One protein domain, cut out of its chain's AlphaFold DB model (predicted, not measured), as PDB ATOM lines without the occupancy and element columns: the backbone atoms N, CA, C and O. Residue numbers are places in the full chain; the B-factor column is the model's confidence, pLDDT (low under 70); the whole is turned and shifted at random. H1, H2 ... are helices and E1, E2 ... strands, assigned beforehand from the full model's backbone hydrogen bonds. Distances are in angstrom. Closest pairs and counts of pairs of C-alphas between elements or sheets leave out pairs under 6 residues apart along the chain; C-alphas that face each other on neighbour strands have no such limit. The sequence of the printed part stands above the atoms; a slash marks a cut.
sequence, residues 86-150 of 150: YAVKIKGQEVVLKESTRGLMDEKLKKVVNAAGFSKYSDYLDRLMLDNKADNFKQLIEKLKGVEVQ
ATOM      1  N   TYR A  86      22.895  48.456  19.317       84.69
ATOM      2  CA  TYR A  86      22.815  49.791  18.735       84.69
ATOM      3  C   TYR A  86      21.372  50.260  18.683       84.69
ATOM      4  O   TYR A  86      20.530  49.614  18.060       84.69
ATOM      5  N   ALA A  87      21.081  51.382  19.336       85.00
ATOM      6  CA  ALA A  87      19.809  52.069  19.192       85.00
ATOM      7  C   ALA A  87      19.790  52.803  17.847       85.00
ATOM      8  O   ALA A  87      20.654  53.631  17.569       85.00
ATOM      9  N   VAL A  88      18.812  52.484  17.003       85.31
ATOM     10  CA  VAL A  88      18.605  53.084  15.681       85.31
ATOM     11  C   VAL A  88      17.160  53.537  15.537       85.31
ATOM     12  O   VAL A  88      16.242  52.944  16.110       85.31
ATOM     13  N   LYS A  89      16.935  54.571  14.725       83.38
ATOM     14  CA  LYS A  89      15.586  54.990  14.340       83.38
ATOM     15  C   LYS A  89      15.215  54.362  13.006       83.38
ATOM     16  O   LYS A  89      15.781  54.714  11.977       83.38
ATOM     17  N   ILE A  90      14.226  53.477  13.016       78.69
ATOM     18  CA  ILE A  90      13.675  52.860  11.810       78.69
ATOM     19  C   ILE A  90      12.220  53.296  11.689       78.69
ATOM     20  O   ILE A  90      11.421  53.060  12.591       78.69
ATOM     21  N   LYS A  91      11.870  53.970  10.584       71.19
ATOM     22  CA  LYS A  91      10.509  54.489  10.327       71.19
ATOM     23  C   LYS A  91       9.936  55.315  11.499       71.19
ATOM     24  O   LYS A  91       8.765  55.204  11.841       71.19
ATOM     25  N   GLY A  92      10.782  56.125  12.141       72.62
ATOM     26  CA  GLY A  92      10.401  56.978  13.275       72.62
ATOM     27  C   GLY A  92      10.328  56.272  14.636       72.62
ATOM     28  O   GLY A  92      10.146  56.950  15.643       72.62
ATOM     29  N   GLN A  93      10.520  54.951  14.697       77.12
ATOM     30  CA  GLN A  93      10.567  54.192  15.947       77.12
ATOM     31  C   GLN A  93      12.008  53.884  16.349       77.12
ATOM     32  O   GLN A  93      12.824  53.477  15.523       77.12
ATOM     33  N   GLU A  94      12.316  54.072  17.629       83.00
ATOM     34  CA  GLU A  94      13.615  53.726  18.196       83.00
ATOM     35  C   GLU A  94      13.643  52.247  18.587       83.00
ATOM     36  O   GLU A  94      12.843  51.781  19.406       83.00
ATOM     37  N   VAL A  95      14.559  51.500  17.975       84.44
ATOM     38  CA  VAL A  95      14.748  50.068  18.210       84.44
ATOM     39  C   VAL A  95      16.213  49.748  18.429       84.44
ATOM     40  O   VAL A  95      17.098  50.408  17.897       84.44
ATOM     41  N   VAL A  96      16.464  48.702  19.207       87.12
ATOM     42  CA  VAL A  96      17.818  48.228  19.483       87.12
ATOM     43  C   VAL A  96      18.132  47.060  18.555       87.12
ATOM     44  O   VAL A  96      17.533  45.991  18.677       87.12
ATOM     45  N   LEU A  97      19.071  47.264  17.633       86.00
ATOM     46  CA  LEU A  97      19.603  46.224  16.760       86.00
ATOM     47  C   LEU A  97      20.821  45.543  17.388       86.00
ATOM     48  O   LEU A  97      21.578  46.143  18.156       86.00
ATOM     49  N   LYS A  98      21.006  44.273  17.037       86.69
ATOM     50  CA  LYS A  98      22.146  43.437  17.421       86.69
ATOM     51  C   LYS A  98      22.606  42.713  16.163       86.69
ATOM     52  O   LYS A  98      21.770  42.317  15.365       86.69
ATOM     53  N   GLU A  99      23.902  42.495  16.002       80.38
ATOM     54  CA  GLU A  99      24.438  41.820  14.809       80.38
ATOM     55  C   GLU A  99      23.816  40.432  14.586       80.38
ATOM     56  O   GLU A  99      23.580  40.004  13.462       80.38
ATOM     57  N   SER A 100      23.477  39.747  15.676       78.00
ATOM     58  CA  SER A 100      22.707  38.514  15.643       78.00
ATOM     59  C   SER A 100      21.840  38.406  16.890       78.00
ATOM     60  O   SER A 100      22.227  38.813  17.990       78.00
ATOM     61  N   THR A 101      20.656  37.823  16.729       71.06
ATOM     62  CA  THR A 101      19.848  37.349  17.851       71.06
ATOM     63  C   THR A 101      19.819  35.828  17.788       71.06
ATOM     64  O   THR A 101      19.640  35.246  16.721       71.06
ATOM     65  N   ARG A 102      19.942  35.143  18.931       68.38
ATOM     66  CA  ARG A 102      19.702  33.688  19.020       68.38
ATOM     67  C   ARG A 102      18.196  33.363  18.933       68.38
ATOM     68  O   ARG A 102      17.688  32.591  19.733       68.38
ATOM     69  N   GLY A 103      17.456  34.060  18.068       64.06
ATOM     70  CA  GLY A 103      15.988  34.057  18.014       64.06
ATOM     71  C   GLY A 103      15.296  34.893  19.100       64.06
ATOM     72  O   GLY A 103      14.077  35.039  19.084       64.06
ATOM     73  N   LEU A 104      16.055  35.480  20.030       69.31
ATOM     74  CA  LEU A 104      15.533  36.322  21.109       69.31
ATOM     75  C   LEU A 104      15.456  37.783  20.655       69.31
ATOM     76  O   LEU A 104      16.450  38.514  20.687       69.31
ATOM     77  N   MET A 105      14.262  38.192  20.229       80.62
ATOM     78  CA  MET A 105      13.929  39.584  19.933       80.62
ATOM     79  C   MET A 105      13.234  40.222  21.132       80.62
ATOM     80  O   MET A 105      12.276  39.664  21.667       80.62
ATOM     81  N   ASP A 106      13.683  41.415  21.511       81.81
ATOM     82  CA  ASP A 106      12.968  42.245  22.479       81.81
ATOM     83  C   ASP A 106      11.586  42.627  21.910       81.81
ATOM     84  O   ASP A 106      11.412  42.742  20.695       81.81
ATOM     85  N   GLU A 107      10.581  42.832  22.765       84.81
ATOM     86  CA  GLU A 107       9.178  42.975  22.333       84.81
ATOM     87  C   GLU A 107       8.971  44.118  21.319       84.81
ATOM     88  O   GLU A 107       8.233  43.974  20.342       84.81
ATOM     89  N   LYS A 108       9.687  45.237  21.506       83.06
ATOM     90  CA  LYS A 108       9.694  46.373  20.569       83.06
ATOM     91  C   LYS A 108      10.257  45.979  19.204       83.06
ATOM     92  O   LYS A 108       9.656  46.293  18.183       83.06
ATOM     93  N   LEU A 109      11.375  45.253  19.187       83.94
ATOM     94  CA  LEU A 109      12.005  44.786  17.955       83.94
ATOM     95  C   LEU A 109      11.101  43.786  17.226       83.94
ATOM     96  O   LEU A 109      10.902  43.909  16.023       83.94
ATOM     97  N   LYS A 110      10.478  42.860  17.963       87.06
ATOM     98  CA  LYS A 110       9.532  41.884  17.407       87.06
ATOM     99  C   LYS A 110       8.333  42.562  16.734       87.06
ATOM    100  O   LYS A 110       7.938  42.150  15.648       87.06
ATOM    101  N   LYS A 111       7.782  43.626  17.335       86.25
ATOM    102  CA  LYS A 111       6.695  44.417  16.728       86.25
ATOM    103  C   LYS A 111       7.126  45.052  15.404       86.25
ATOM    104  O   LYS A 111       6.369  44.982  14.444       86.25
ATOM    105  N   VAL A 112       8.336  45.609  15.331       85.19
ATOM    106  CA  VAL A 112       8.857  46.222  14.095       85.19
ATOM    107  C   VAL A 112       9.137  45.186  13.008       85.19
ATOM    108  O   VAL A 112       8.750  45.398  11.862       85.19
ATOM    109  N   VAL A 113       9.752  44.059  13.367       87.12
ATOM    110  CA  VAL A 113      10.034  42.939  12.451       87.12
ATOM    111  C   VAL A 113       8.731  42.405  11.844       87.12
ATOM    112  O   VAL A 113       8.600  42.341  10.621       87.12
ATOM    113  N   ASN A 114       7.723  42.145  12.684       87.62
ATOM    114  CA  ASN A 114       6.411  41.682  12.233       87.62
ATOM    115  C   ASN A 114       5.666  42.737  11.400       87.62
ATOM    116  O   ASN A 114       5.056  42.396  10.392       87.62
ATOM    117  N   ALA A 115       5.724  44.020  11.782       86.06
ATOM    118  CA  ALA A 115       5.111  45.109  11.012       86.06
ATOM    119  C   ALA A 115       5.776  45.306   9.639       86.06
ATOM    120  O   ALA A 115       5.145  45.798   8.706       86.06
ATOM    121  N   ALA A 116       7.044  44.914   9.504       84.62
ATOM    122  CA  ALA A 116       7.748  44.862   8.230       84.62
ATOM    123  C   ALA A 116       7.434  43.591   7.411       84.62
ATOM    124  O   ALA A 116       7.933  43.470   6.296       84.62
ATOM    125  N   GLY A 117       6.603  42.676   7.929       88.00
ATOM    126  CA  GLY A 117       6.186  41.447   7.247       88.00
ATOM    127  C   GLY A 117       7.130  40.258   7.438       88.00
ATOM    128  O   GLY A 117       6.975  39.248   6.757       88.00
ATOM    129  N   PHE A 118       8.098  40.349   8.352       88.31
ATOM    130  CA  PHE A 118       9.067  39.286   8.615       88.31
ATOM    131  C   PHE A 118       8.718  38.526   9.895       88.31
ATOM    132  O   PHE A 118       8.275  39.114  10.875       88.31
ATOM    133  N   SER A 119       8.952  37.213   9.905       84.81
ATOM    134  CA  SER A 119       8.817  36.369  11.104       84.81
ATOM    135  C   SER A 119      10.158  36.115  11.801       84.81
ATOM    136  O   SER A 119      10.194  35.822  12.999       84.81
ATOM    137  N   LYS A 120      11.269  36.250  11.066       87.38
ATOM    138  CA  LYS A 120      12.637  36.041  11.547       87.38
ATOM    139  C   LYS A 120      13.423  37.347  11.551       87.38
ATOM    140  O   LYS A 120      13.303  38.168  10.646       87.38
ATOM    141  N   TYR A 121      14.281  37.501  12.560       87.62
ATOM    142  CA  TYR A 121      15.172  38.657  12.670       87.62
ATOM    143  C   TYR A 121      16.235  38.689  11.568       87.62
ATOM    144  O   TYR A 121      16.546  39.767  11.081       87.62
ATOM    145  N   SER A 122      16.769  37.525  11.179       87.00
ATOM    146  CA  SER A 122      17.756  37.400  10.096       87.00
ATOM    147  C   SER A 122      17.231  38.010   8.804       87.00
ATOM    148  O   SER A 122      17.843  38.918   8.265       87.00
ATOM    149  N   ASP A 123      16.035  37.597   8.392       89.25
ATOM    150  CA  ASP A 123      15.441  37.989   7.116       89.25
ATOM    151  C   ASP A 123      15.138  39.498   7.102       89.25
ATOM    152  O   ASP A 123      15.320  40.186   6.097       89.25
ATOM    153  N   TYR A 124      14.728  40.032   8.257       89.44
ATOM    154  CA  TYR A 124      14.559  41.466   8.457       89.44
ATOM    155  C   TYR A 124      15.887  42.233   8.399       89.44
ATOM    156  O   TYR A 124      15.944  43.307   7.800       89.44
ATOM    157  N   LEU A 125      16.951  41.701   9.008       89.56
ATOM    158  CA  LEU A 125      18.280  42.308   8.991       89.56
ATOM    159  C   LEU A 125      18.867  42.308   7.574       89.56
ATOM    160  O   LEU A 125      19.366  43.339   7.134       89.56
ATOM    161  N   ASP A 126      18.735  41.204   6.839       90.00
ATOM    162  CA  ASP A 126      19.160  41.086   5.441       90.00
ATOM    163  C   ASP A 126      18.423  42.092   4.563       90.00
ATOM    164  O   ASP A 126      19.036  42.797   3.755       90.00
ATOM    165  N   ARG A 127      17.108  42.242   4.773       90.06
ATOM    166  CA  ARG A 127      16.336  43.255   4.056       90.06
ATOM    167  C   ARG A 127      16.777  44.671   4.409       90.06
ATOM    168  O   ARG A 127      16.920  45.497   3.512       90.06
ATOM    169  N   LEU A 128      17.017  44.956   5.687       89.12
ATOM    170  CA  LEU A 128      17.545  46.244   6.141       89.12
ATOM    171  C   LEU A 128      18.903  46.557   5.513       89.12
ATOM    172  O   LEU A 128      19.123  47.691   5.088       89.12
ATOM    173  N   MET A 129      19.803  45.576   5.451       89.25
ATOM    174  CA  MET A 129      21.101  45.717   4.796       89.25
ATOM    175  C   MET A 129      20.928  46.019   3.307       89.25
ATOM    176  O   MET A 129      21.528  46.974   2.816       89.25
ATOM    177  N   LEU A 130      20.035  45.303   2.619       91.50
ATOM    178  CA  LEU A 130      19.728  45.533   1.208       91.50
ATOM    179  C   LEU A 130      19.154  46.937   0.958       91.50
ATOM    180  O   LEU A 130      19.669  47.673   0.116       91.50
ATOM    181  N   ASP A 131      18.136  47.340   1.725       89.38
ATOM    182  CA  ASP A 131      17.470  48.641   1.586       89.38
ATOM    183  C   ASP A 131      18.442  49.807   1.856       89.38
ATOM    184  O   ASP A 131      18.356  50.861   1.226       89.38
ATOM    185  N   ASN A 132      19.413  49.611   2.756       87.94
ATOM    186  CA  ASN A 132      20.434  50.609   3.084       87.94
ATOM    187  C   ASN A 132      21.726  50.452   2.264       87.94
ATOM    188  O   ASN A 132      22.658  51.237   2.452       87.94
ATOM    189  N   LYS A 133      21.808  49.487   1.337       91.25
ATOM    190  CA  LYS A 133      23.024  49.153   0.568       91.25
ATOM    191  C   LYS A 133      24.247  48.933   1.471       91.25
ATOM    192  O   LYS A 133      25.298  49.530   1.240       91.25
ATOM    193  N   ALA A 134      24.072  48.239   2.587       89.44
ATOM    194  CA  ALA A 134      25.137  47.934   3.534       89.44
ATOM    195  C   ALA A 134      25.650  46.511   3.289       89.44
ATOM    196  O   ALA A 134      24.853  45.580   3.238       89.44
ATOM    197  N   ASP A 135      26.966  46.351   3.184       86.81
ATOM    198  CA  ASP A 135      27.623  45.055   2.973       86.81
ATOM    199  C   ASP A 135      27.805  44.283   4.288       86.81
ATOM    200  O   ASP A 135      28.045  43.079   4.293       86.81
ATOM    201  N   ASN A 136      27.736  44.979   5.427       88.12
ATOM    202  CA  ASN A 136      27.845  44.386   6.755       88.12
ATOM    203  C   ASN A 136      27.078  45.189   7.817       88.12
ATOM    204  O   ASN A 136      26.696  46.345   7.611       88.12
ATOM    205  N   PHE A 137      26.898  44.581   8.992       85.94
ATOM    206  CA  PHE A 137      26.162  45.181  10.103       85.94
ATOM    207  C   PHE A 137      26.762  46.516  10.569       85.94
ATOM    208  O   PHE A 137      26.022  47.451  10.858       85.94
ATOM    209  N   LYS A 138      28.093  46.658  10.586       86.56
ATOM    210  CA  LYS A 138      28.743  47.912  10.992       86.56
ATOM    211  C   LYS A 138      28.389  49.063  10.044       86.56
ATOM    212  O   LYS A 138      27.983  50.126  10.506       86.56
ATOM    213  N   GLN A 139      28.461  48.831   8.734       89.38
ATOM    214  CA  GLN A 139      28.041  49.811   7.729       89.38
ATOM    215  C   GLN A 139      26.548  50.141   7.836       89.38
ATOM    216  O   GLN A 139      26.156  51.293   7.648       89.38
ATOM    217  N   LEU A 140      25.705  49.151   8.154       88.88
ATOM    218  CA  LEU A 140      24.281  49.381   8.394       88.88
ATOM    219  C   LEU A 140      24.076  50.338   9.576       88.88
ATOM    220  O   LEU A 140      23.335  51.308   9.450       88.88
ATOM    221  N   ILE A 141      24.751  50.097  10.702       89.81
ATOM    222  CA  ILE A 141      24.666  50.960  11.887       89.81
ATOM    223  C   ILE A 141      25.158  52.379  11.585       89.81
ATOM    224  O   ILE A 141      24.485  53.334  11.969       89.81
ATOM    225  N   GLU A 142      26.265  52.542  10.855       88.00
ATOM    226  CA  GLU A 142      26.766  53.862  10.444       88.00
ATOM    227  C   GLU A 142      25.737  54.622   9.588       88.00
ATOM    228  O   GLU A 142      25.452  55.794   9.847       88.00
ATOM    229  N   LYS A 143      25.104  53.945   8.622       88.25
ATOM    230  CA  LYS A 143      24.057  54.541   7.772       88.25
ATOM    231  C   LYS A 143      22.793  54.894   8.544       88.25
ATOM    232  O   LYS A 143      22.200  55.945   8.310       88.25
ATOM    233  N   LEU A 144      22.412  54.047   9.497       86.88
ATOM    234  CA  LEU A 144      21.285  54.284  10.396       86.88
ATOM    235  C   LEU A 144      21.612  55.272  11.526       86.88
ATOM    236  O   LEU A 144      20.731  55.564  12.337       86.88
ATOM    237  N   LYS A 145      22.850  55.793  11.584       87.00
ATOM    238  CA  LYS A 145      23.363  56.652  12.662       87.00
ATOM    239  C   LYS A 145      23.102  56.049  14.046       87.00
ATOM    240  O   LYS A 145      22.663  56.743  14.963       87.00
ATOM    241  N   GLY A 146      23.306  54.739  14.166       83.69
ATOM    242  CA  GLY A 146      23.035  54.008  15.393       83.69
ATOM    243  C   GLY A 146      23.993  54.385  16.514       83.69
ATOM    244  O   GLY A 146      25.191  54.552  16.291       83.69
ATOM    245  N   VAL A 147      23.456  54.500  17.724       83.38
ATOM    246  CA  VAL A 147      24.224  54.810  18.933       83.38
ATOM    247  C   VAL A 147      24.403  53.528  19.730       83.38
ATOM    248  O   VAL A 147      23.428  52.822  19.990       83.38
ATOM    249  N   GLU A 148      25.642  53.205  20.095       83.12
ATOM    250  CA  GLU A 148      25.923  52.035  20.924       83.12
ATOM    251  C   GLU A 148      25.258  52.190  22.299       83.12
ATOM    252  O   GLU A 148      25.401  53.213  22.970       83.12
ATOM    253  N   VAL A 149      24.518  51.166  22.714       81.00
ATOM    254  CA  VAL A 149      23.832  51.081  24.005       81.00
ATOM    255  C   VAL A 149      24.259  49.796  24.720       81.00
ATOM    256  O   VAL A 149      24.340  48.730  24.106       81.00
ATOM    257  N   GLN A 150      24.558  49.890  26.020       63.66
ATOM    258  CA  GLN A 150      25.035  48.756  26.836       63.66
ATOM    259  C   GLN A 150      23.899  47.810  27.272       63.66
ATOM    260  O   GLN A 150      22.800  48.283  27.626       63.66
TER     261      GLN A 150
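This is residues 86 to 150 of the 150 residues of an uncharacterized protein of Planctomycetaceae bacterium (UniProt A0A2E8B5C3). Three short helices wrap in a C round a small antiparallel sheet, whose main part is the hairpin of E1 and E2. H1 packs over E2, H3 packs over E1, and H2 comes between those two helices along the chain and only grazes the sheet; the short strand E3 pairs with E1 on the edge away from E2. The printed part has 65 residues, with two named strands, three named helices and a last named strand in the order E1, E2, H1, H2, H3, E3; the sheet's order is E2, E1, E3, and the class is mixed, helices and strands. The whole is compact and rounded, with a radius of gyration of the C-alphas of 10.7 A and spans of 25 by 24 by 24 A.

E1, residues 86 to 90, begins at C-alpha 86 (22.815, 49.791, 18.735) and is 11.9 A long. E2, residues 93 to 98, is the longest strand at 15.9 A. H1, residues 107 to 115, measures 12.2 A. H2, residues 121 to 131, is the longest helix at 15.1 A and begins at C-alpha 121 (15.172, 38.657, 12.670). H3, residues 137 to 143, measures 9.9 A. E3, residues 147 to 149, measures 6.3 A and ends at C-alpha 149 (23.832, 51.081, 24.005).

E1 and E2 form a hairpin, antiparallel at 139 degrees, with N 88 and O 95 2.8 A apart, within hydrogen-bond range. E1 and E3 are antiparallel at 129 degrees, with N 87 and O 147 2.8 A apart, also within range. H1 and H3 on one face of the sheet make two layers, a layer of helices and a layer of strands. H1 is on the sheet at a height of 9.4 A and runs across the strands, at 76 degrees to E2 on the local plane; the closest C-alphas of the two are those of Val 95 and Leu 109, 6.0 A apart. H3 is on the sheet at a height of 9.6 A, over E1, and runs slantwise to it at 55 degrees on the local plane; their closest C-alphas, of Tyr 86 and Ile 141, are 7.2 A apart. H2 only grazes the sheet, with its residues 121 to 128. H2 and H3 only just touch, with 3 pairs of C-alphas within 8 A, the closest those of Met 129 and Leu 140 at 6.0 A; they run the same way at a steep tilt of 45 degrees. H1 and H2 are close but not clearly touching, with the C-alphas of Val 113 and Tyr 124 closest at 6.2 A. H1 and H3 are apart. In H1, H2 and H3 every O i to N i+4 pair is within hydrogen-bond range.

The C-alphas farthest apart, of Gly 117 and Gln 150, are 28.2 A apart, while those of Tyr 86 and Gln 150 are 8.5 A apart. The printed part has no cut and no long link; the link from E2 to H1, 8 residues, is short, and the others are tight. The mean pLDDT of the printed part is 84.2, and residues 102 to 104 and residue 150, the chain's last, are under 70.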